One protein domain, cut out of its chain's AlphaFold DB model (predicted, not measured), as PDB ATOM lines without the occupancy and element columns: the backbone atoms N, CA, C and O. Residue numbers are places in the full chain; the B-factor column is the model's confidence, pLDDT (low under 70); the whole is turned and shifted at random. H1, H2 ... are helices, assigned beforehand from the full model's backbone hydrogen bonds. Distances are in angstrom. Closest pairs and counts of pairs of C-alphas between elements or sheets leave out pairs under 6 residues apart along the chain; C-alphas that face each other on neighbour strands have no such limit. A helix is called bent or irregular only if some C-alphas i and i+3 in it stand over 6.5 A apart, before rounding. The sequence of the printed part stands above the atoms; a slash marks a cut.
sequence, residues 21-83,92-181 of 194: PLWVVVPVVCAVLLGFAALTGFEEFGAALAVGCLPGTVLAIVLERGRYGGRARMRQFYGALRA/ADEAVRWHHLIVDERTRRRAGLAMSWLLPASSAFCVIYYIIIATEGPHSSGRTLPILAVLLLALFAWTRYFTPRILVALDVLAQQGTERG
ATOM      1  N   PRO A  21     108.536 204.671 204.337       57.44
ATOM      2  CA  PRO A  21     109.931 204.582 203.991       57.44
ATOM      3  C   PRO A  21     110.133 204.778 202.491       57.44
ATOM      4  O   PRO A  21     109.327 204.305 201.688       57.44
ATOM      5  N   LEU A  22     111.227 205.437 202.108       53.19
ATOM      6  CA  LEU A  22     111.624 205.604 200.701       53.19
ATOM      7  C   LEU A  22     111.625 204.254 199.956       53.19
ATOM      8  O   LEU A  22     111.168 204.165 198.823       53.19
ATOM      9  N   TRP A  23     112.015 203.180 200.644       52.97
ATOM     10  CA  TRP A  23     112.019 201.805 200.144       52.97
ATOM     11  C   TRP A  23     110.648 201.117 200.112       52.97
ATOM     12  O   TRP A  23     110.582 199.973 199.706       52.97
ATOM     13  N   VAL A  24     109.548 201.738 200.541       54.09
ATOM     14  CA  VAL A  24     108.185 201.248 200.249       54.09
ATOM     15  C   VAL A  24     107.644 201.953 199.014       54.09
ATOM     16  O   VAL A  24     106.999 201.328 198.180       54.09
ATOM     17  N   VAL A  25     107.955 203.240 198.857       55.41
ATOM     18  CA  VAL A  25     107.500 204.032 197.711       55.41
ATOM     19  C   VAL A  25     108.240 203.617 196.438       55.41
ATOM     20  O   VAL A  25     107.590 203.381 195.426       55.41
ATOM     21  N   VAL A  26     109.564 203.437 196.492       55.19
ATOM     22  CA  VAL A  26     110.377 203.031 195.332       55.19
ATOM     23  C   VAL A  26     109.943 201.664 194.773       55.19
ATOM     24  O   VAL A  26     109.667 201.595 193.580       55.19
ATOM     25  N   PRO A  27     109.758 200.593 195.571       54.12
ATOM     26  CA  PRO A  27     109.247 199.316 195.079       54.12
ATOM     27  C   PRO A  27     107.805 199.318 194.637       54.12
ATOM     28  O   PRO A  27     107.479 198.562 193.741       54.12
ATOM     29  N   VAL A  28     106.926 200.095 195.272       55.81
ATOM     30  CA  VAL A  28     105.523 200.171 194.845       55.81
ATOM     31  C   VAL A  28     105.439 200.894 193.509       55.81
ATOM     32  O   VAL A  28     104.739 200.429 192.621       55.81
ATOM     33  N   VAL A  29     106.204 201.972 193.332       57.62
ATOM     34  CA  VAL A  29     106.336 202.650 192.042       57.62
ATOM     35  C   VAL A  29     106.946 201.693 191.017       57.62
ATOM     36  O   VAL A  29     106.328 201.485 189.980       57.62
ATOM     37  N   CYS A  30     108.054 201.008 191.323       56.91
ATOM     38  CA  CYS A  30     108.631 199.990 190.436       56.91
ATOM     39  C   CYS A  30     107.655 198.843 190.132       56.91
ATOM     40  O   CYS A  30     107.517 198.468 188.983       56.91
ATOM     41  N   ALA A  31     106.928 198.299 191.106       56.34
ATOM     42  CA  ALA A  31     105.992 197.194 190.904       56.34
ATOM     43  C   ALA A  31     104.757 197.615 190.097       56.34
ATOM     44  O   ALA A  31     104.287 196.848 189.263       56.34
ATOM     45  N   VAL A  32     104.252 198.837 190.299       58.16
ATOM     46  CA  VAL A  32     103.175 199.416 189.480       58.16
ATOM     47  C   VAL A  32     103.663 199.643 188.051       58.16
ATOM     48  O   VAL A  32     102.952 199.312 187.109       58.16
ATOM     49  N   LEU A  33     104.891 200.136 187.879       55.47
ATOM     50  CA  LEU A  33     105.529 200.317 186.575       55.47
ATOM     51  C   LEU A  33     105.751 198.993 185.842       55.47
ATOM     52  O   LEU A  33     105.468 198.905 184.654       55.47
ATOM     53  N   LEU A  34     106.211 197.965 186.551       55.66
ATOM     54  CA  LEU A  34     106.457 196.626 186.014       55.66
ATOM     55  C   LEU A  34     105.151 195.892 185.695       55.66
ATOM     56  O   LEU A  34     105.050 195.269 184.645       55.66
ATOM     57  N   GLY A  35     104.136 196.012 186.556       54.44
ATOM     58  CA  GLY A  35     102.798 195.481 186.297       54.44
ATOM     59  C   GLY A  35     102.138 196.156 185.095       54.44
ATOM     60  O   GLY A  35     101.507 195.485 184.289       54.44
ATOM     61  N   PHE A  36     102.344 197.464 184.921       52.25
ATOM     62  CA  PHE A  36     101.867 198.187 183.745       52.25
ATOM     63  C   PHE A  36     102.652 197.807 182.479       52.25
ATOM     64  O   PHE A  36     102.040 197.545 181.451       52.25
ATOM     65  N   ALA A  37     103.984 197.687 182.560       51.62
ATOM     66  CA  ALA A  37     104.839 197.270 181.444       51.62
ATOM     67  C   ALA A  37     104.521 195.847 180.949       51.62
ATOM     68  O   ALA A  37     104.434 195.635 179.738       51.62
ATOM     69  N   ALA A  38     104.272 194.908 181.871       51.50
ATOM     70  CA  ALA A  38     103.853 193.537 181.569       51.50
ATOM     71  C   ALA A  38     102.467 193.468 180.901       51.50
ATOM     72  O   ALA A  38     102.232 192.600 180.070       51.50
ATOM     73  N   LEU A  39     101.560 194.399 181.217       49.16
ATOM     74  CA  LEU A  39     100.222 194.472 180.611       49.16
ATOM     75  C   LEU A  39     100.212 195.113 179.212       49.16
ATOM     76  O   LEU A  39      99.247 194.941 178.475       49.16
ATOM     77  N   THR A  40     101.253 195.863 178.842       52.19
ATOM     78  CA  THR A  40     101.304 196.648 177.589       52.19
ATOM     79  C   THR A  40     102.195 196.061 176.484       52.19
ATOM     80  O   THR A  40     102.355 196.703 175.446       52.19
ATOM     81  N   GLY A  41     102.761 194.861 176.673       47.88
ATOM     82  CA  GLY A  41     103.434 194.108 175.599       47.88
ATOM     83  C   GLY A  41     104.921 194.416 175.368       47.88
ATOM     84  O   GLY A  41     105.417 194.221 174.264       47.88
ATOM     85  N   PHE A  42     105.655 194.891 176.382       53.06
ATOM     86  CA  PHE A  42     107.128 194.957 176.354       53.06
ATOM     87  C   PHE A  42     107.708 193.680 176.985       53.06
ATOM     88  O   PHE A  42     108.206 193.703 178.113       53.06
ATOM     89  N   GLU A  43     107.570 192.547 176.295       52.84
ATOM     90  CA  GLU A  43     107.754 191.224 176.910       52.84
ATOM     91  C   GLU A  43     109.190 190.953 177.382       52.84
ATOM     92  O   GLU A  43     109.359 190.430 178.475       52.84
ATOM     93  N   GLU A  44     110.233 191.385 176.665       51.81
ATOM     94  CA  GLU A  44     111.619 191.066 177.056       51.81
ATOM     95  C   GLU A  44     112.266 192.128 177.959       51.81
ATOM     96  O   GLU A  44     112.825 191.804 179.005       51.81
ATOM     97  N   PHE A  45     112.149 193.417 177.617       50.06
ATOM     98  CA  PHE A  45     112.759 194.498 178.406       50.06
ATOM     99  C   PHE A  45     112.000 194.758 179.718       50.06
ATOM    100  O   PHE A  45     112.607 194.998 180.764       50.06
ATOM    101  N   GLY A  46     110.664 194.659 179.684       52.06
ATOM    102  CA  GLY A  46     109.812 194.747 180.868       52.06
ATOM    103  C   GLY A  46     110.004 193.557 181.807       52.06
ATOM    104  O   GLY A  46     110.084 193.755 183.020       52.06
ATOM    105  N   ALA A  47     110.164 192.341 181.267       52.12
ATOM    106  CA  ALA A  47     110.473 191.158 182.069       52.12
ATOM    107  C   ALA A  47     111.899 191.189 182.638       52.12
ATOM    108  O   ALA A  47     112.067 190.890 183.814       52.12
ATOM    109  N   ALA A  48     112.914 191.611 181.876       53.28
ATOM    110  CA  ALA A  48     114.287 191.730 182.377       53.28
ATOM    111  C   ALA A  48     114.394 192.742 183.535       53.28
ATOM    112  O   ALA A  48     115.002 192.453 184.569       53.28
ATOM    113  N   LEU A  49     113.725 193.895 183.415       52.91
ATOM    114  CA  LEU A  49     113.596 194.861 184.512       52.91
ATOM    115  C   LEU A  49     112.768 194.306 185.680       52.91
ATOM    116  O   LEU A  49     113.124 194.539 186.836       52.91
ATOM    117  N   ALA A  50     111.699 193.544 185.422       52.53
ATOM    118  CA  ALA A  50     110.885 192.934 186.475       52.53
ATOM    119  C   ALA A  50     111.676 191.904 187.284       52.53
ATOM    120  O   ALA A  50     111.658 191.933 188.514       52.53
ATOM    121  N   VAL A  51     112.404 191.028 186.594       54.34
ATOM    122  CA  VAL A  51     113.224 189.966 187.180       54.34
ATOM    123  C   VAL A  51     114.421 190.549 187.935       54.34
ATOM    124  O   VAL A  51     114.785 190.013 188.976       54.34
ATOM    125  N   GLY A  52     114.990 191.675 187.494       53.94
ATOM    126  CA  GLY A  52     116.050 192.371 188.231       53.94
ATOM    127  C   GLY A  52     115.545 193.156 189.450       53.94
ATOM    128  O   GLY A  52     116.151 193.119 190.523       53.94
ATOM    129  N   CYS A  53     114.414 193.858 189.323       55.41
ATOM    130  CA  CYS A  53     113.921 194.752 190.372       55.41
ATOM    131  C   CYS A  53     113.056 194.054 191.433       55.41
ATOM    132  O   CYS A  53     113.122 194.444 192.598       55.41
ATOM    133  N   LEU A  54     112.251 193.038 191.107       57.69
ATOM    134  CA  LEU A  54     111.361 192.389 192.087       57.69
ATOM    135  C   LEU A  54     112.118 191.667 193.220       57.69
ATOM    136  O   LEU A  54     111.785 191.897 194.384       57.69
ATOM    137  N   PRO A  55     113.174 190.873 192.961       59.03
ATOM    138  CA  PRO A  55     113.944 190.241 194.029       59.03
ATOM    139  C   PRO A  55     114.684 191.276 194.878       59.03
ATOM    140  O   PRO A  55     114.640 191.210 196.105       59.03
ATOM    141  N   GLY A  56     115.296 192.281 194.237       57.41
ATOM    142  CA  GLY A  56     116.001 193.361 194.930       57.41
ATOM    143  C   GLY A  56     115.074 194.195 195.816       57.41
ATOM    144  O   GLY A  56     115.436 194.560 196.932       57.41
ATOM    145  N   THR A  57     113.843 194.438 195.367       57.91
ATOM    146  CA  THR A  57     112.846 195.177 196.148       57.91
ATOM    147  C   THR A  57     112.260 194.357 197.293       57.91
ATOM    148  O   THR A  57     112.118 194.882 198.398       57.91
ATOM    149  N   VAL A  58     111.975 193.068 197.089       61.00
ATOM    150  CA  VAL A  58     111.550 192.163 198.170       61.00
ATOM    151  C   VAL A  58     112.656 192.017 199.213       61.00
ATOM    152  O   VAL A  58     112.386 192.149 200.407       61.00
ATOM    153  N   LEU A  59     113.905 191.832 198.783       63.03
ATOM    154  CA  LEU A  59     115.060 191.759 199.673       63.03
ATOM    155  C   LEU A  59     115.249 193.070 200.449       63.03
ATOM    156  O   LEU A  59     115.408 193.033 201.668       63.03
ATOM    157  N   ALA A  60     115.135 194.224 199.787       61.78
ATOM    158  CA  ALA A  60     115.186 195.529 200.446       61.78
ATOM    159  C   ALA A  60     114.084 195.682 201.508       61.78
ATOM    160  O   ALA A  60     114.361 196.135 202.617       61.78
ATOM    161  N   ILE A  61     112.855 195.238 201.211       63.47
ATOM    162  CA  ILE A  61     111.730 195.228 202.160       63.47
ATOM    163  C   ILE A  61     112.020 194.316 203.362       63.47
ATOM    164  O   ILE A  61     111.683 194.668 204.495       63.47
ATOM    165  N   VAL A  62     112.606 193.138 203.134       65.25
ATOM    166  CA  VAL A  62     112.914 192.163 204.192       65.25
ATOM    167  C   VAL A  62     114.041 192.666 205.091       65.25
ATOM    168  O   VAL A  62     113.868 192.688 206.310       65.25
ATOM    169  N   LEU A  63     115.148 193.139 204.512       68.69
ATOM    170  CA  LEU A  63     116.290 193.684 205.251       68.69
ATOM    171  C   LEU A  63     115.880 194.889 206.109       68.69
ATOM    172  O   LEU A  63     116.257 194.998 207.275       68.69
ATOM    173  N   GLU A  64     115.031 195.763 205.572       65.81
ATOM    174  CA  GLU A  64     114.500 196.910 206.306       65.81
ATOM    175  C   GLU A  64     113.535 196.521 207.428       65.81
ATOM    176  O   GLU A  64     113.598 197.070 208.526       65.81
ATOM    177  N   ARG A  65     112.663 195.530 207.214       65.19
ATOM    178  CA  ARG A  65     111.821 195.004 208.304       65.19
ATOM    179  C   ARG A  65     112.658 194.379 209.416       65.19
ATOM    180  O   ARG A  65     112.298 194.532 210.584       65.19
ATOM    181  N   GLY A  66     113.751 193.709 209.054       68.12
ATOM    182  CA  GLY A  66     114.742 193.191 209.994       68.12
ATOM    183  C   GLY A  66     115.357 194.302 210.843       68.12
ATOM    184  O   GLY A  66     115.390 194.176 212.065       68.12
ATOM    185  N   ARG A  67     115.723 195.436 210.226       76.50
ATOM    186  CA  ARG A  67     116.311 196.608 210.908       76.50
ATOM    187  C   ARG A  67     115.453 197.129 212.062       76.50
ATOM    188  O   ARG A  67     115.966 197.383 213.146       76.50
ATOM    189  N   TYR A  68     114.143 197.261 211.861       73.19
ATOM    190  CA  TYR A  68     113.234 197.721 212.920       73.19
ATOM    191  C   TYR A  68     112.879 196.625 213.945       73.19
ATOM    192  O   TYR A  68     112.191 196.900 214.928       73.19
ATOM    193  N   GLY A  69     113.310 195.376 213.735       77.00
ATOM    194  CA  GLY A  69     112.901 194.231 214.550       77.00
ATOM    195  C   GLY A  69     111.436 193.839 214.336       77.00
ATOM    196  O   GLY A  69     110.782 193.378 215.270       77.00
ATOM    197  N   GLY A  70     110.902 194.067 213.131       77.94
ATOM    198  CA  GLY A  70     109.555 193.668 212.728       77.94
ATOM    199  C   GLY A  70     108.582 194.818 212.439       77.94
ATOM    200  O   GLY A  70     108.826 195.998 212.696       77.94
ATOM    201  N   ARG A  71     107.416 194.453 211.891       73.50
ATOM    202  CA  ARG A  71     106.402 195.398 211.384       73.50
ATOM    203  C   ARG A  71     105.763 196.252 212.489       73.50
ATOM    204  O   ARG A  71     105.429 197.405 212.238       73.50
ATOM    205  N   ALA A  72     105.579 195.707 213.691       76.38
ATOM    206  CA  ALA A  72     104.961 196.430 214.804       76.38
ATOM    207  C   ALA A  72     105.852 197.578 215.307       76.38
ATOM    208  O   ALA A  72     105.401 198.718 215.393       76.38
ATOM    209  N   ARG A  73     107.141 197.300 215.528       79.62
ATOM    210  CA  ARG A  73     108.136 198.298 215.953       79.62
ATOM    211  C   ARG A  73     108.381 199.365 214.894       79.62
ATOM    212  O   ARG A  73     108.448 200.546 215.212       79.62
ATOM    213  N   MET A  74     108.407 198.970 213.623       78.44
ATOM    214  CA  MET A  74     108.445 199.914 212.509       78.44
ATOM    215  C   MET A  74     107.262 200.897 212.559       78.44
ATOM    216  O   MET A  74     107.458 202.105 212.462       78.44
ATOM    217  N   ARG A  75     106.030 200.404 212.755       80.38
ATOM    218  CA  ARG A  75     104.846 201.272 212.888       80.38
ATOM    219  C   ARG A  75     104.942 202.193 214.099       80.38
ATOM    220  O   ARG A  75     104.548 203.347 213.990       80.38
ATOM    221  N   GLN A  76     105.472 201.707 215.218       83.75
ATOM    222  CA  GLN A  76     105.677 202.523 216.414       83.75
ATOM    223  C   GLN A  76     106.658 203.671 216.148       83.75
ATOM    224  O   GLN A  76     106.364 204.812 216.493       83.75
ATOM    225  N   PHE A  77     107.773 203.397 215.468       85.56
ATOM    226  CA  PHE A  77     108.759 204.411 215.097       85.56
ATOM    227  C   PHE A  77     108.170 205.490 214.178       85.56
ATOM    228  O   PHE A  77     108.254 206.683 214.469       85.56
ATOM    229  N   TYR A  78     107.493 205.087 213.099       81.81
ATOM    230  CA  TYR A  78     106.846 206.041 212.193       81.81
ATOM    231  C   TYR A  78     105.633 206.745 212.822       81.81
ATOM    232  O   TYR A  78     105.335 207.888 212.476       81.81
ATOM    233  N   GLY A  79     104.961 206.099 213.777       82.06
ATOM    234  CA  GLY A  79     103.929 206.707 214.614       82.06
ATOM    235  C   GLY A  79     104.493 207.825 215.491       82.06
ATOM    236  O   GLY A  79     103.935 208.920 215.500       82.06
ATOM    237  N   ALA A  80     105.634 207.590 216.141       85.06
ATOM    238  CA  ALA A  80     106.348 208.599 216.924       85.06
ATOM    239  C   ALA A  80     106.840 209.763 216.050       85.06
ATOM    240  O   ALA A  80     106.649 210.923 216.409       85.06
ATOM    241  N   LEU A  81     107.378 209.477 214.859       86.06
ATOM    242  CA  LEU A  81     107.749 210.504 213.874       86.06
ATOM    243  C   LEU A  81     106.561 211.362 213.447       86.06
ATOM    244  O   LEU A  81     106.663 212.586 213.368       86.06
ATOM    245  N   ARG A  82     105.417 210.725 213.187       83.31
ATOM    246  CA  ARG A  82     104.177 211.416 212.829       83.31
ATOM    247  C   ARG A  82     103.678 212.299 213.969       83.31
ATOM    248  O   ARG A  82     103.238 213.414 213.703       83.31
ATOM    249  N   ALA A  83     103.723 211.796 215.200       84.56
ATOM    250  CA  ALA A  83     103.321 212.532 216.394       84.56
ATOM    251  C   ALA A  83     104.357 213.583 216.825       84.56
ATOM    252  O   ALA A  83     104.036 214.436 217.645       84.56
ATOM    253  N   ALA A  92     117.691 201.482 229.127       77.19
ATOM    254  CA  ALA A  92     118.842 202.022 228.401       77.19
ATOM    255  C   ALA A  92     118.999 201.380 227.008       77.19
ATOM    256  O   ALA A  92     119.292 202.071 226.034       77.19
ATOM    257  N   ASP A  93     118.706 200.083 226.880       81.75
ATOM    258  CA  ASP A  93     118.755 199.373 225.597       81.75
ATOM    259  C   ASP A  93     117.714 199.892 224.596       81.75
ATOM    260  O   ASP A  93     117.955 199.932 223.385       81.75
ATOM    261  N   GLU A  94     116.539 200.308 225.075       82.12
ATOM    262  CA  GLU A  94     115.540 200.976 224.240       82.12
ATOM    263  C   GLU A  94     116.029 202.351 223.785       82.12
ATOM    264  O   GLU A  94     115.899 202.669 222.602       82.12
ATOM    265  N   ALA A  95     116.642 203.133 224.676       80.56
ATOM    266  CA  ALA A  95     117.235 204.427 224.338       80.56
ATOM    267  C   ALA A  95     118.300 204.313 223.239       80.56
ATOM    268  O   ALA A  95     118.209 205.001 222.218       80.56
ATOM    269  N   VAL A  96     119.248 203.384 223.388       82.06
ATOM    270  CA  VAL A  96     120.299 203.123 222.390       82.06
ATOM    271  C   VAL A  96     119.691 202.691 221.053       82.06
ATOM    272  O   VAL A  96     120.075 203.180 219.989       82.06
ATOM    273  N   ARG A  97     118.678 201.821 221.078       84.75
ATOM    274  CA  ARG A  97     118.004 201.355 219.861       84.75
ATOM    275  C   ARG A  97     117.277 202.481 219.129       84.75
ATOM    276  O   ARG A  97     117.396 202.591 217.911       84.75
ATOM    277  N   TRP A  98     116.528 203.314 219.848       86.00
ATOM    278  CA  TRP A  98     115.851 204.474 219.264       86.00
ATOM    279  C   TRP A  98     116.852 205.474 218.689       86.00
ATOM    280  O   TRP A  98     116.623 205.983 217.594       86.00
ATOM    281  N   HIS A  99     117.981 205.691 219.364       82.81
ATOM    282  CA  HIS A  99     119.070 206.515 218.850       82.81
ATOM    283  C   HIS A  99     119.594 205.996 217.503       82.81
ATOM    284  O   HIS A  99     119.582 206.741 216.521       82.81
ATOM    285  N   HIS A 100     119.961 204.713 217.414       83.12
ATOM    286  CA  HIS A 100     120.422 204.118 216.155       83.12
ATOM    287  C   HIS A 100     119.382 204.237 215.036       83.12
ATOM    288  O   HIS A 100     119.726 204.602 213.915       83.12
ATOM    289  N   LEU A 101     118.098 204.009 215.335       86.44
ATOM    290  CA  LEU A 101     117.030 204.153 214.343       86.44
ATOM    291  C   LEU A 101     116.887 205.593 213.834       86.44
ATOM    292  O   LEU A 101     116.685 205.792 212.635       86.44
ATOM    293  N   ILE A 102     117.000 206.591 214.716       86.19
ATOM    294  CA  ILE A 102     116.939 208.010 214.340       86.19
ATOM    295  C   ILE A 102     118.128 208.373 213.441       86.19
ATOM    296  O   ILE A 102     117.930 208.964 212.377       86.19
ATOM    297  N   VAL A 103     119.348 207.993 213.835       82.69
ATOM    298  CA  VAL A 103     120.581 208.290 213.088       82.69
ATOM    299  C   VAL A 103     120.582 207.609 211.721       82.69
ATOM    300  O   VAL A 103     120.817 208.266 210.703       82.69
ATOM    301  N   ASP A 104     120.259 206.319 211.670       83.50
ATOM    302  CA  ASP A 104     120.214 205.563 210.421       83.50
ATOM    303  C   ASP A 104     119.168 206.123 209.461       83.50
ATOM    304  O   ASP A 104     119.431 206.274 208.265       83.50
ATOM    305  N   GLU A 105     117.970 206.436 209.962       84.50
ATOM    306  CA  GLU A 105     116.917 207.006 209.128       84.50
ATOM    307  C   GLU A 105     117.337 208.378 208.593       84.50
ATOM    308  O   GLU A 105     117.173 208.641 207.404       84.50
ATOM    309  N   ARG A 106     117.971 209.227 209.412       82.50
ATOM    310  CA  ARG A 106     118.496 210.528 208.973       82.50
ATOM    311  C   ARG A 106     119.520 210.375 207.847       82.50
ATOM    312  O   ARG A 106     119.403 211.043 206.817       82.50
ATOM    313  N   THR A 107     120.484 209.472 208.014       82.44
ATOM    314  CA  THR A 107     121.531 209.193 207.020       82.44
ATOM    315  C   THR A 107     120.929 208.680 205.716       82.44
ATOM    316  O   THR A 107     121.225 209.217 204.649       82.44
ATOM    317  N   ARG A 108     120.003 207.715 205.786       79.25
ATOM    318  CA  ARG A 108     119.308 207.183 204.601       79.25
ATOM    319  C   ARG A 108     118.481 208.247 203.892       79.25
ATOM    320  O   ARG A 108     118.468 208.294 202.668       79.25
ATOM    321  N   ARG A 109     117.806 209.123 204.636       81.81
ATOM    322  CA  ARG A 109     117.014 210.224 204.073       81.81
ATOM    323  C   ARG A 109     117.891 211.266 203.380       81.81
ATOM    324  O   ARG A 109     117.540 211.709 202.291       81.81
ATOM    325  N   ARG A 110     119.051 211.607 203.948       81.44
ATOM    326  CA  ARG A 110     120.036 212.499 203.309       81.44
ATOM    327  C   ARG A 110     120.646 211.874 202.054       81.44
ATOM    328  O   ARG A 110     120.664 212.519 201.010       81.44
ATOM    329  N   ALA A 111     121.062 210.610 202.128       75.69
ATOM    330  CA  ALA A 111     121.567 209.872 200.971       75.69
ATOM    331  C   ALA A 111     120.503 209.755 199.868       75.69
ATOM    332  O   ALA A 111     120.777 210.046 198.708       75.69
ATOM    333  N   GLY A 112     119.260 209.425 200.233       72.06
ATOM    334  CA  GLY A 112     118.127 209.360 199.311       72.06
ATOM    335  C   GLY A 112     117.795 210.708 198.667       72.06
ATOM    336  O   GLY A 112     117.492 210.754 197.480       72.06
ATOM    337  N   LEU A 113     117.911 211.818 199.403       81.12
ATOM    338  CA  LEU A 113     117.793 213.166 198.835       81.12
ATOM    339  C   LEU A 113     118.890 213.454 197.810       81.12
ATOM    340  O   LEU A 113     118.576 213.964 196.737       81.12
ATOM    341  N   ALA A 114     120.145 213.113 198.108       77.25
ATOM    342  CA  ALA A 114     121.250 213.294 197.170       77.25
ATOM    343  C   ALA A 114     121.045 212.449 195.900       77.25
ATOM    344  O   ALA A 114     121.104 212.970 194.790       77.25
ATOM    345  N   MET A 115     120.699 211.169 196.066       72.44
ATOM    346  CA  MET A 115     120.437 210.239 194.962       72.44
ATOM    347  C   MET A 115     119.163 210.573 194.176       72.44
ATOM    348  O   MET A 115     119.052 210.187 193.015       72.44
ATOM    349  N   SER A 116     118.208 211.310 194.756       77.44
ATOM    350  CA  SER A 116     116.954 211.659 194.071       77.44
ATOM    351  C   SER A 116     117.173 212.455 192.783       77.44
ATOM    352  O   SER A 116     116.343 212.377 191.883       77.44
ATOM    353  N   TRP A 117     118.304 213.151 192.643       80.06
ATOM    354  CA  TRP A 117     118.681 213.858 191.417       80.06
ATOM    355  C   TRP A 117     118.924 212.951 190.208       80.06
ATOM    356  O   TRP A 117     118.866 213.425 189.075       80.06
ATOM    357  N   LEU A 118     119.118 211.649 190.422       72.62
ATOM    358  CA  LEU A 118     119.162 210.676 189.334       72.62
ATOM    359  C   LEU A 118     117.776 210.462 188.706       72.62
ATOM    360  O   LEU A 118     117.685 210.115 187.536       72.62
ATOM    361  N   LEU A 119     116.687 210.713 189.443       76.31
ATOM    362  CA  LEU A 119     115.323 210.471 188.960       76.31
ATOM    363  C   LEU A 119     114.924 211.407 187.800       76.31
ATOM    364  O   LEU A 119     114.417 210.892 186.804       76.31
ATOM    365  N   PRO A 120     115.172 212.737 187.845       78.81
ATOM    366  CA  PRO A 120     114.985 213.603 186.680       78.81
ATOM    367  C   PRO A 120     115.849 213.212 185.478       78.81
ATOM    368  O   PRO A 120     115.359 213.252 184.352       78.81
ATOM    369  N   ALA A 121     117.105 212.806 185.699       71.94
ATOM    370  CA  ALA A 121     118.004 212.389 184.621       71.94
ATOM    371  C   ALA A 121     117.485 211.122 183.918       71.94
ATOM    372  O   ALA A 121     117.341 211.104 182.695       71.94
ATOM    373  N   SER A 122     117.101 210.102 184.690       71.19
ATOM    374  CA  SER A 122     116.470 208.889 184.163       71.19
ATOM    375  C   SER A 122     115.126 209.186 183.494       71.19
ATOM    376  O   SER A 122     114.826 208.627 182.445       71.19
ATOM    377  N   SER A 123     114.331 210.108 184.046       76.50
ATOM    378  CA  SER A 123     113.080 210.552 183.425       76.50
ATOM    379  C   SER A 123     113.318 211.198 182.061       76.50
ATOM    380  O   SER A 123     112.591 210.902 181.117       76.50
ATOM    381  N   ALA A 124     114.308 212.087 181.947       78.94
ATOM    382  CA  ALA A 124     114.654 212.726 180.681       78.94
ATOM    383  C   ALA A 124     115.102 211.681 179.651       78.94
ATOM    384  O   ALA A 124     114.641 211.711 178.512       78.94
ATOM    385  N   PHE A 125     115.913 210.707 180.073       73.81
ATOM    386  CA  PHE A 125     116.312 209.582 179.231       73.81
ATOM    387  C   PHE A 125     115.105 208.782 178.717       73.81
ATOM    388  O   PHE A 125     115.018 208.526 177.520       73.81
ATOM    389  N   CYS A 126     114.131 208.453 179.577       71.12
ATOM    390  CA  CYS A 126     112.908 207.756 179.164       71.12
ATOM    391  C   CYS A 126     112.123 208.522 178.087       71.12
ATOM    392  O   CYS A 126     111.608 207.907 177.154       71.12
ATOM    393  N   VAL A 127     112.041 209.853 178.196       79.56
ATOM    394  CA  VAL A 127     111.355 210.700 177.205       79.56
ATOM    395  C   VAL A 127     112.132 210.756 175.891       79.56
ATOM    396  O   VAL A 127     111.537 210.573 174.833       79.56
ATOM    397  N   ILE A 128     113.451 210.966 175.940       77.31
ATOM    398  CA  ILE A 128     114.310 211.007 174.745       77.31
ATOM    399  C   ILE A 128     114.247 209.670 174.003       77.31
ATOM    400  O   ILE A 128     114.030 209.641 172.795       77.31
ATOM    401  N   TYR A 129     114.371 208.559 174.729       71.88
ATOM    402  CA  TYR A 129     114.323 207.219 174.156       71.88
ATOM    403  C   TYR A 129     112.957 206.910 173.529       71.88
ATOM    404  O   TYR A 129     112.891 206.350 172.438       71.88
ATOM    405  N   TYR A 130     111.864 207.353 174.163       76.06
ATOM    406  CA  TYR A 130     110.530 207.276 173.569       76.06
ATOM    407  C   TYR A 130     110.431 208.052 172.249       76.06
ATOM    408  O   TYR A 130     109.872 207.527 171.293       76.06
ATOM    409  N   ILE A 131     110.977 209.273 172.186       76.44
ATOM    410  CA  ILE A 131     110.963 210.099 170.970       76.44
ATOM    411  C   ILE A 131     111.731 209.405 169.838       76.44
ATOM    412  O   ILE A 131     111.206 209.324 168.734       76.44
ATOM    413  N   ILE A 132     112.919 208.859 170.120       74.25
ATOM    414  CA  ILE A 132     113.740 208.130 169.135       74.25
ATOM    415  C   ILE A 132     112.967 206.930 168.571       74.25
ATOM    416  O   ILE A 132     112.824 206.795 167.358       74.25
ATOM    417  N   ILE A 133     112.377 206.103 169.439       71.69
ATOM    418  CA  ILE A 133     111.573 204.950 169.004       71.69
ATOM    419  C   ILE A 133     110.343 205.404 168.206       71.69
ATOM    420  O   ILE A 133     110.000 204.800 167.192       71.69
ATOM    421  N   ALA A 134     109.675 206.477 168.638       70.38
ATOM    422  CA  ALA A 134     108.501 207.013 167.954       70.38
ATOM    423  C   ALA A 134     108.819 207.545 166.545       70.38
ATOM    424  O   ALA A 134     107.927 207.566 165.698       70.38
ATOM    425  N   THR A 135     110.065 207.953 166.281       72.12
ATOM    426  CA  THR A 135     110.508 208.401 164.951       72.12
ATOM    427  C   THR A 135     110.857 207.266 163.982       72.12
ATOM    428  O   THR A 135     110.928 207.522 162.784       72.12
ATOM    429  N   GLU A 136     111.032 206.023 164.451       69.69
ATOM    430  CA  GLU A 136     111.565 204.912 163.637       69.69
ATOM    431  C   GLU A 136     110.516 203.927 163.073       69.69
ATOM    432  O   GLU A 136     110.862 203.109 162.222       69.69
ATOM    433  N   GLY A 137     109.229 203.990 163.448       56.59
ATOM    434  CA  GLY A 137     108.199 203.167 162.783       56.59
ATOM    435  C   GLY A 137     106.955 202.806 163.607       56.59
ATOM    436  O   GLY A 137     106.836 203.174 164.776       56.59
ATOM    437  N   PRO A 138     105.980 202.090 163.006       62.69
ATOM    438  CA  PRO A 138     104.603 202.066 163.487       62.69
ATOM    439  C   PRO A 138     104.386 200.975 164.540       62.69
ATOM    440  O   PRO A 138     103.988 199.873 164.186       62.69
ATOM    441  N   HIS A 139     104.613 201.251 165.829       55.09
ATOM    442  CA  HIS A 139     104.237 200.300 166.886       55.09
ATOM    443  C   HIS A 139     103.461 200.943 168.044       55.09
ATOM    444  O   HIS A 139     103.870 201.901 168.699       55.09
ATOM    445  N   SER A 140     102.292 200.350 168.285       49.94
ATOM    446  CA  SER A 140     101.182 200.742 169.157       49.94
ATOM    447  C   SER A 140     101.423 200.570 170.667       49.94
ATOM    448  O   SER A 140     100.465 200.526 171.437       49.94
ATOM    449  N   SER A 141     102.673 200.502 171.126       51.12
ATOM    450  CA  SER A 141     103.024 200.100 172.504       51.12
ATOM    451  C   SER A 141     103.946 201.080 173.255       51.12
ATOM    452  O   SER A 141     104.341 200.820 174.388       51.12
ATOM    453  N   GLY A 142     104.237 202.263 172.703       55.53
ATOM    454  CA  GLY A 142     105.225 203.200 173.270       55.53
ATOM    455  C   GLY A 142     104.810 204.026 174.506       55.53
ATOM    456  O   GLY A 142     105.606 204.818 174.999       55.53
ATOM    457  N   ARG A 143     103.587 203.895 175.045       61.50
ATOM    458  CA  ARG A 143     103.106 204.779 176.140       61.50
ATOM    459  C   ARG A 143     103.737 204.503 177.512       61.50
ATOM    460  O   ARG A 143     103.606 205.324 178.417       61.50
ATOM    461  N   THR A 144     104.430 203.383 177.676       62.06
ATOM    462  CA  THR A 144     105.065 202.970 178.937       62.06
ATOM    463  C   THR A 144     106.202 203.892 179.367       62.06
ATOM    464  O   THR A 144     106.289 204.246 180.540       62.06
ATOM    465  N   LEU A 145     107.043 204.326 178.428       67.44
ATOM    466  CA  LEU A 145     108.204 205.178 178.696       67.44
ATOM    467  C   LEU A 145     107.817 206.594 179.169       67.44
ATOM    468  O   LEU A 145     108.367 207.047 180.175       67.44
ATOM    469  N   PRO A 146     106.828 207.278 178.555       72.81
ATOM    470  CA  PRO A 146     106.277 208.518 179.100       72.81
ATOM    471  C   PRO A 146     105.660 208.350 180.494       72.81
ATOM    472  O   PRO A 146     105.867 209.190 181.367       72.81
ATOM    473  N   ILE A 147     104.924 207.258 180.732       66.81
ATOM    474  CA  ILE A 147     104.318 206.979 182.044       66.81
ATOM    475  C   ILE A 147     105.408 206.767 183.105       66.81
ATOM    476  O   ILE A 147     105.313 207.311 184.207       66.81
ATOM    477  N   LEU A 148     106.475 206.043 182.757       67.19
ATOM    478  CA  LEU A 148     107.653 205.860 183.600       67.19
ATOM    479  C   LEU A 148     108.335 207.193 183.928       67.19
ATOM    480  O   LEU A 148     108.621 207.449 185.097       67.19
ATOM    481  N   ALA A 149     108.526 208.062 182.937       72.44
ATOM    482  CA  ALA A 149     109.085 209.396 183.135       72.44
ATOM    483  C   ALA A 149     108.262 210.221 184.144       72.44
ATOM    484  O   ALA A 149     108.799 210.739 185.125       72.44
ATOM    485  N   VAL A 150     106.935 210.267 183.976       78.06
ATOM    486  CA  VAL A 150     106.037 210.978 184.904       78.06
ATOM    487  C   VAL A 150     106.129 210.409 186.320       78.06
ATOM    488  O   VAL A 150     106.165 211.168 187.289       78.06
ATOM    489  N   LEU A 151     106.209 209.086 186.468       71.12
ATOM    490  CA  LEU A 151     106.311 208.443 187.778       71.12
ATOM    491  C   LEU A 151     107.663 208.692 188.460       71.12
ATOM    492  O   LEU A 151     107.690 208.927 189.670       71.12
ATOM    493  N   LEU A 152     108.767 208.724 187.710       73.38
ATOM    494  CA  LEU A 152     110.084 209.112 188.228       73.38
ATOM    495  C   LEU A 152     110.087 210.568 188.716       73.38
ATOM    496  O   LEU A 152     110.605 210.851 189.800       73.38
ATOM    497  N   LEU A 153     109.450 211.482 187.977       81.19
ATOM    498  CA  LEU A 153     109.287 212.878 188.395       81.19
ATOM    499  C   LEU A 153     108.371 213.019 189.613       81.19
ATOM    500  O   LEU A 153     108.676 213.791 190.523       81.19
ATOM    501  N   ALA A 154     107.283 212.251 189.680       77.25
ATOM    502  CA  ALA A 154     106.403 212.229 190.843       77.25
ATOM    503  C   ALA A 154     107.141 211.725 192.093       77.25
ATOM    504  O   ALA A 154     107.011 212.311 193.168       77.25
ATOM    505  N   LEU A 155     107.968 210.686 191.950       74.38
ATOM    506  CA  LEU A 155     108.814 210.166 193.023       74.38
ATOM    507  C   LEU A 155     109.884 211.179 193.449       74.38
ATOM    508  O   LEU A 155     110.123 211.349 194.647       74.38
ATOM    509  N   PHE A 156     110.505 211.879 192.497       82.81
ATOM    510  CA  PHE A 156     111.433 212.973 192.780       82.81
ATOM    511  C   PHE A 156     110.750 214.079 193.586       82.81
ATOM    512  O   PHE A 156     111.215 214.426 194.674       82.81
ATOM    513  N   ALA A 157     109.613 214.581 193.101       82.75
ATOM    514  CA  ALA A 157     108.841 215.624 193.766       82.75
ATOM    515  C   ALA A 157     108.419 215.190 195.175       82.75
ATOM    516  O   ALA A 157     108.608 215.933 196.139       82.75
ATOM    517  N   TRP A 158     107.933 213.956 195.323       80.88
ATOM    518  CA  TRP A 158     107.592 213.372 196.617       80.88
ATOM    519  C   TRP A 158     108.807 213.330 197.555       80.88
ATOM    520  O   TRP A 158     108.729 213.796 198.693       80.88
ATOM    521  N   THR A 159     109.956 212.850 197.071       79.69
ATOM    522  CA  THR A 159     111.194 212.739 197.858       79.69
ATOM    523  C   THR A 159     111.681 214.108 198.315       79.69
ATOM    524  O   THR A 159     112.009 214.285 199.490       79.69
ATOM    525  N   ARG A 160     111.673 215.103 197.425       84.31
ATOM    526  CA  ARG A 160     112.099 216.471 197.742       84.31
ATOM    527  C   ARG A 160     111.122 217.185 198.670       84.31
ATOM    528  O   ARG A 160     111.553 217.973 199.502       84.31
ATOM    529  N   TYR A 161     109.834 216.868 198.589       82.69
ATOM    530  CA  TYR A 161     108.814 217.474 199.437       82.69
ATOM    531  C   TYR A 161     108.773 216.855 200.844       82.69
ATOM    532  O   TYR A 161     108.741 217.575 201.844       82.69
ATOM    533  N   PHE A 162     108.759 215.528 200.968       79.06
ATOM    534  CA  PHE A 162     108.544 214.869 202.261       79.06
ATOM    535  C   PHE A 162     109.820 214.663 203.065       79.06
ATOM    536  O   PHE A 162     109.776 214.758 204.292       79.06
ATOM    537  N   THR A 163     110.962 214.438 202.415       81.25
ATOM    538  CA  THR A 163     112.193 214.115 203.145       81.25
ATOM    539  C   THR A 163     112.649 215.229 204.095       81.25
ATOM    540  O   THR A 163     112.931 214.904 205.248       81.25
ATOM    541  N   PRO A 164     112.630 216.527 203.724       83.94
ATOM    542  CA  PRO A 164     112.952 217.606 204.662       83.94
ATOM    543  C   PRO A 164     112.037 217.619 205.893       83.94
ATOM    544  O   PRO A 164     112.495 217.801 207.015       83.94
ATOM    545  N   ARG A 165     110.740 217.341 205.715       84.62
ATOM    546  CA  ARG A 165     109.774 217.298 206.827       84.62
ATOM    547  C   ARG A 165     110.021 216.128 207.773       84.62
ATOM    548  O   ARG A 165     109.816 216.271 208.976       84.62
ATOM    549  N   ILE A 166     110.431 214.984 207.229       82.69
ATOM    550  CA  ILE A 166     110.811 213.808 208.018       82.69
ATOM    551  C   ILE A 166     112.105 214.090 208.783       82.69
ATOM    552  O   ILE A 166     112.177 213.758 209.959       82.69
ATOM    553  N   LEU A 167     113.087 214.750 208.159       86.31
ATOM    554  CA  LEU A 167     114.328 215.162 208.825       86.31
ATOM    555  C   LEU A 167     114.051 216.103 210.004       86.31
ATOM    556  O   LEU A 167     114.547 215.854 211.093       86.31
ATOM    557  N   VAL A 168     113.178 217.099 209.829       87.12
ATOM    558  CA  VAL A 168     112.751 217.977 210.934       87.12
ATOM    559  C   VAL A 168     112.073 217.181 212.054       87.12
ATOM    560  O   VAL A 168     112.330 217.419 213.228       87.12
ATOM    561  N   ALA A 169     111.210 216.216 211.721       85.88
ATOM    562  CA  ALA A 169     110.573 215.373 212.732       85.88
ATOM    563  C   ALA A 169     111.590 214.490 213.484       85.88
ATOM    564  O   ALA A 169     111.460 214.326 214.694       85.88
ATOM    565  N   LEU A 170     112.599 213.956 212.788       87.38
ATOM    566  CA  LEU A 170     113.706 213.213 213.398       87.38
ATOM    567  C   LEU A 170     114.512 214.100 214.350       87.38
ATOM    568  O   LEU A 170     114.808 213.666 215.458       87.38
ATOM    569  N   ASP A 171     114.809 215.339 213.951       87.19
ATOM    570  CA  ASP A 171     115.554 216.291 214.776       87.19
ATOM    571  C   ASP A 171     114.780 216.638 216.067       87.19
ATOM    572  O   ASP A 171     115.368 216.649 217.148       87.19
ATOM    573  N   VAL A 172     113.450 216.798 215.995       87.38
ATOM    574  CA  VAL A 172     112.587 216.993 217.181       87.38
ATOM    575  C   VAL A 172     112.621 215.784 218.122       87.38
ATOM    576  O   VAL A 172     112.754 215.948 219.334       87.38
ATOM    577  N   LEU A 173     112.514 214.560 217.591       87.31
ATOM    578  CA  LEU A 173     112.610 213.348 218.415       87.31
ATOM    579  C   LEU A 173     113.971 213.245 219.106       87.31
ATOM    580  O   LEU A 173     114.057 212.802 220.250       87.31
ATOM    581  N   ALA A 174     115.025 213.654 218.409       84.19
ATOM    582  CA  ALA A 174     116.371 213.585 218.927       84.19
ATOM    583  C   ALA A 174     116.615 214.629 220.034       84.19
ATOM    584  O   ALA A 174     117.173 214.275 221.068       84.19
ATOM    585  N   GLN A 175     116.099 215.855 219.876       84.88
ATOM    586  CA  GLN A 175     116.084 216.882 220.929       84.88
ATOM    587  C   GLN A 175     115.337 216.409 222.181       84.88
ATOM    588  O   GLN A 175     115.883 216.475 223.279       84.88
ATOM    589  N   GLN A 176     114.142 215.832 222.020       85.12
ATOM    590  CA  GLN A 176     113.379 215.265 223.141       85.12
ATOM    591  C   GLN A 176     114.133 214.130 223.846       85.12
ATOM    592  O   GLN A 176     114.022 213.966 225.060       85.12
ATOM    593  N   GLY A 177     114.895 213.327 223.099       80.75
ATOM    594  CA  GLY A 177     115.750 212.296 223.682       80.75
ATOM    595  C   GLY A 177     116.885 212.884 224.527       80.75
ATOM    596  O   GLY A 177     117.178 212.357 225.600       80.75
ATOM    597  N   THR A 178     117.480 213.996 224.081       78.56
ATOM    598  CA  THR A 178     118.511 214.727 224.830       78.56
ATOM    599  C   THR A 178     117.943 215.348 226.102       78.56
ATOM    600  O   THR A 178     118.513 215.154 227.172       78.56
ATOM    601  N   GLU A 179     116.799 216.031 226.010       81.81
ATOM    602  CA  GLU A 179     116.122 216.666 227.152       81.81
ATOM    603  C   GLU A 179     115.737 215.658 228.241       81.81
ATOM    604  O   GLU A 179     115.801 215.962 229.428       81.81
ATOM    605  N   ARG A 180     115.377 214.429 227.852       80.19
ATOM    606  CA  ARG A 180     115.029 213.344 228.783       80.19
ATOM    607  C   ARG A 180     116.236 212.597 229.357       80.19
ATOM    608  O   ARG A 180     116.049 211.637 230.097       80.19
ATOM    609  N   GLY A 181     117.460 213.005 229.021       70.62
ATOM    610  CA  GLY A 181     118.676 212.402 229.569       70.62
ATOM    611  C   GLY A 181     119.018 211.025 228.993       70.62
ATOM    612  O   GLY A 181     119.867 210.333 229.545       70.62
TER     613      GLY A 181
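This is residues 21 to 83 and 92 to 181 of the 194 residues of an uncharacterized protein of Nocardia otitidiscaviarum (UniProt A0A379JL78). The model is a rod of long helices that run mostly lengthwise: bent H6 runs along one side, H4 and H5 follow each other end to end along it, and the hairpin of H1 and bent H2 packs on it through H1. H3 stands crosswise and packs on H6b with residues 80 to 82. The printed part has 153 residues with six named helices, H1 to H6 in order, and no named strand: all helix, mostly aligned. It is loose, radius of gyration of the C-alphas 19.2 A, and spans 68 by 25 by 20 A.

H1 is residues 22 to 39. H2, residues 43 to 67, was assigned as one helix by its hydrogen bonds but is bent, C-alphas 52 and 55 being 6.5 A apart; its arms are H2a, residues 43 to 52, and H2b, residues 55 to 67. H1, with residues 31 to 38 alone, touches H2a in a hairpin, closest C-alphas Ala 37 and Gly 46 at 5.6 A. H6, residues 144 to 179, likewise one helix by hydrogen bonds, is bent, C-alphas 161 and 164 being 6.7 A apart; its arms are H6a, residues 144 to 161, and H6b, residues 164 to 179. H1 and H6a touch, opposite ways at a shallow tilt of 12 degrees, closest C-alphas Ala 37 and Thr 144 at 6.2 A. H3, residues 71 to 83, touches H6b about perpendicular, at 89 degrees, closest C-alphas Leu 81 and Ala 169 at 5.7 A. H4, residues 92 to 115, touches H6b, closest C-alphas Ile 102 and Leu 170 at 6.2 A. H5, residues 118 to 136, and H6a form a hairpin, closest C-alphas Ser 123 and Ala 149 at 4.2 A. O i to N i+4 pairs are within hydrogen-bond range throughout, save in H1, 13 of 14, and H5, 14 of 15.

C-alpha 22 of H1 is at (111.624, 205.604, 200.701) and C-alpha 179 of H6b at (116.122, 216.666, 227.152). H4 measures 34.5 A and H5 27.4 A.

Residues 84 to 91 are not printed, and C-alphas 83 and 92 are 22.3 A apart across the cut. No link printed whole is long. pLDDT is under 70 in residues 21 to 66, 136 to 145 and 147 to 148.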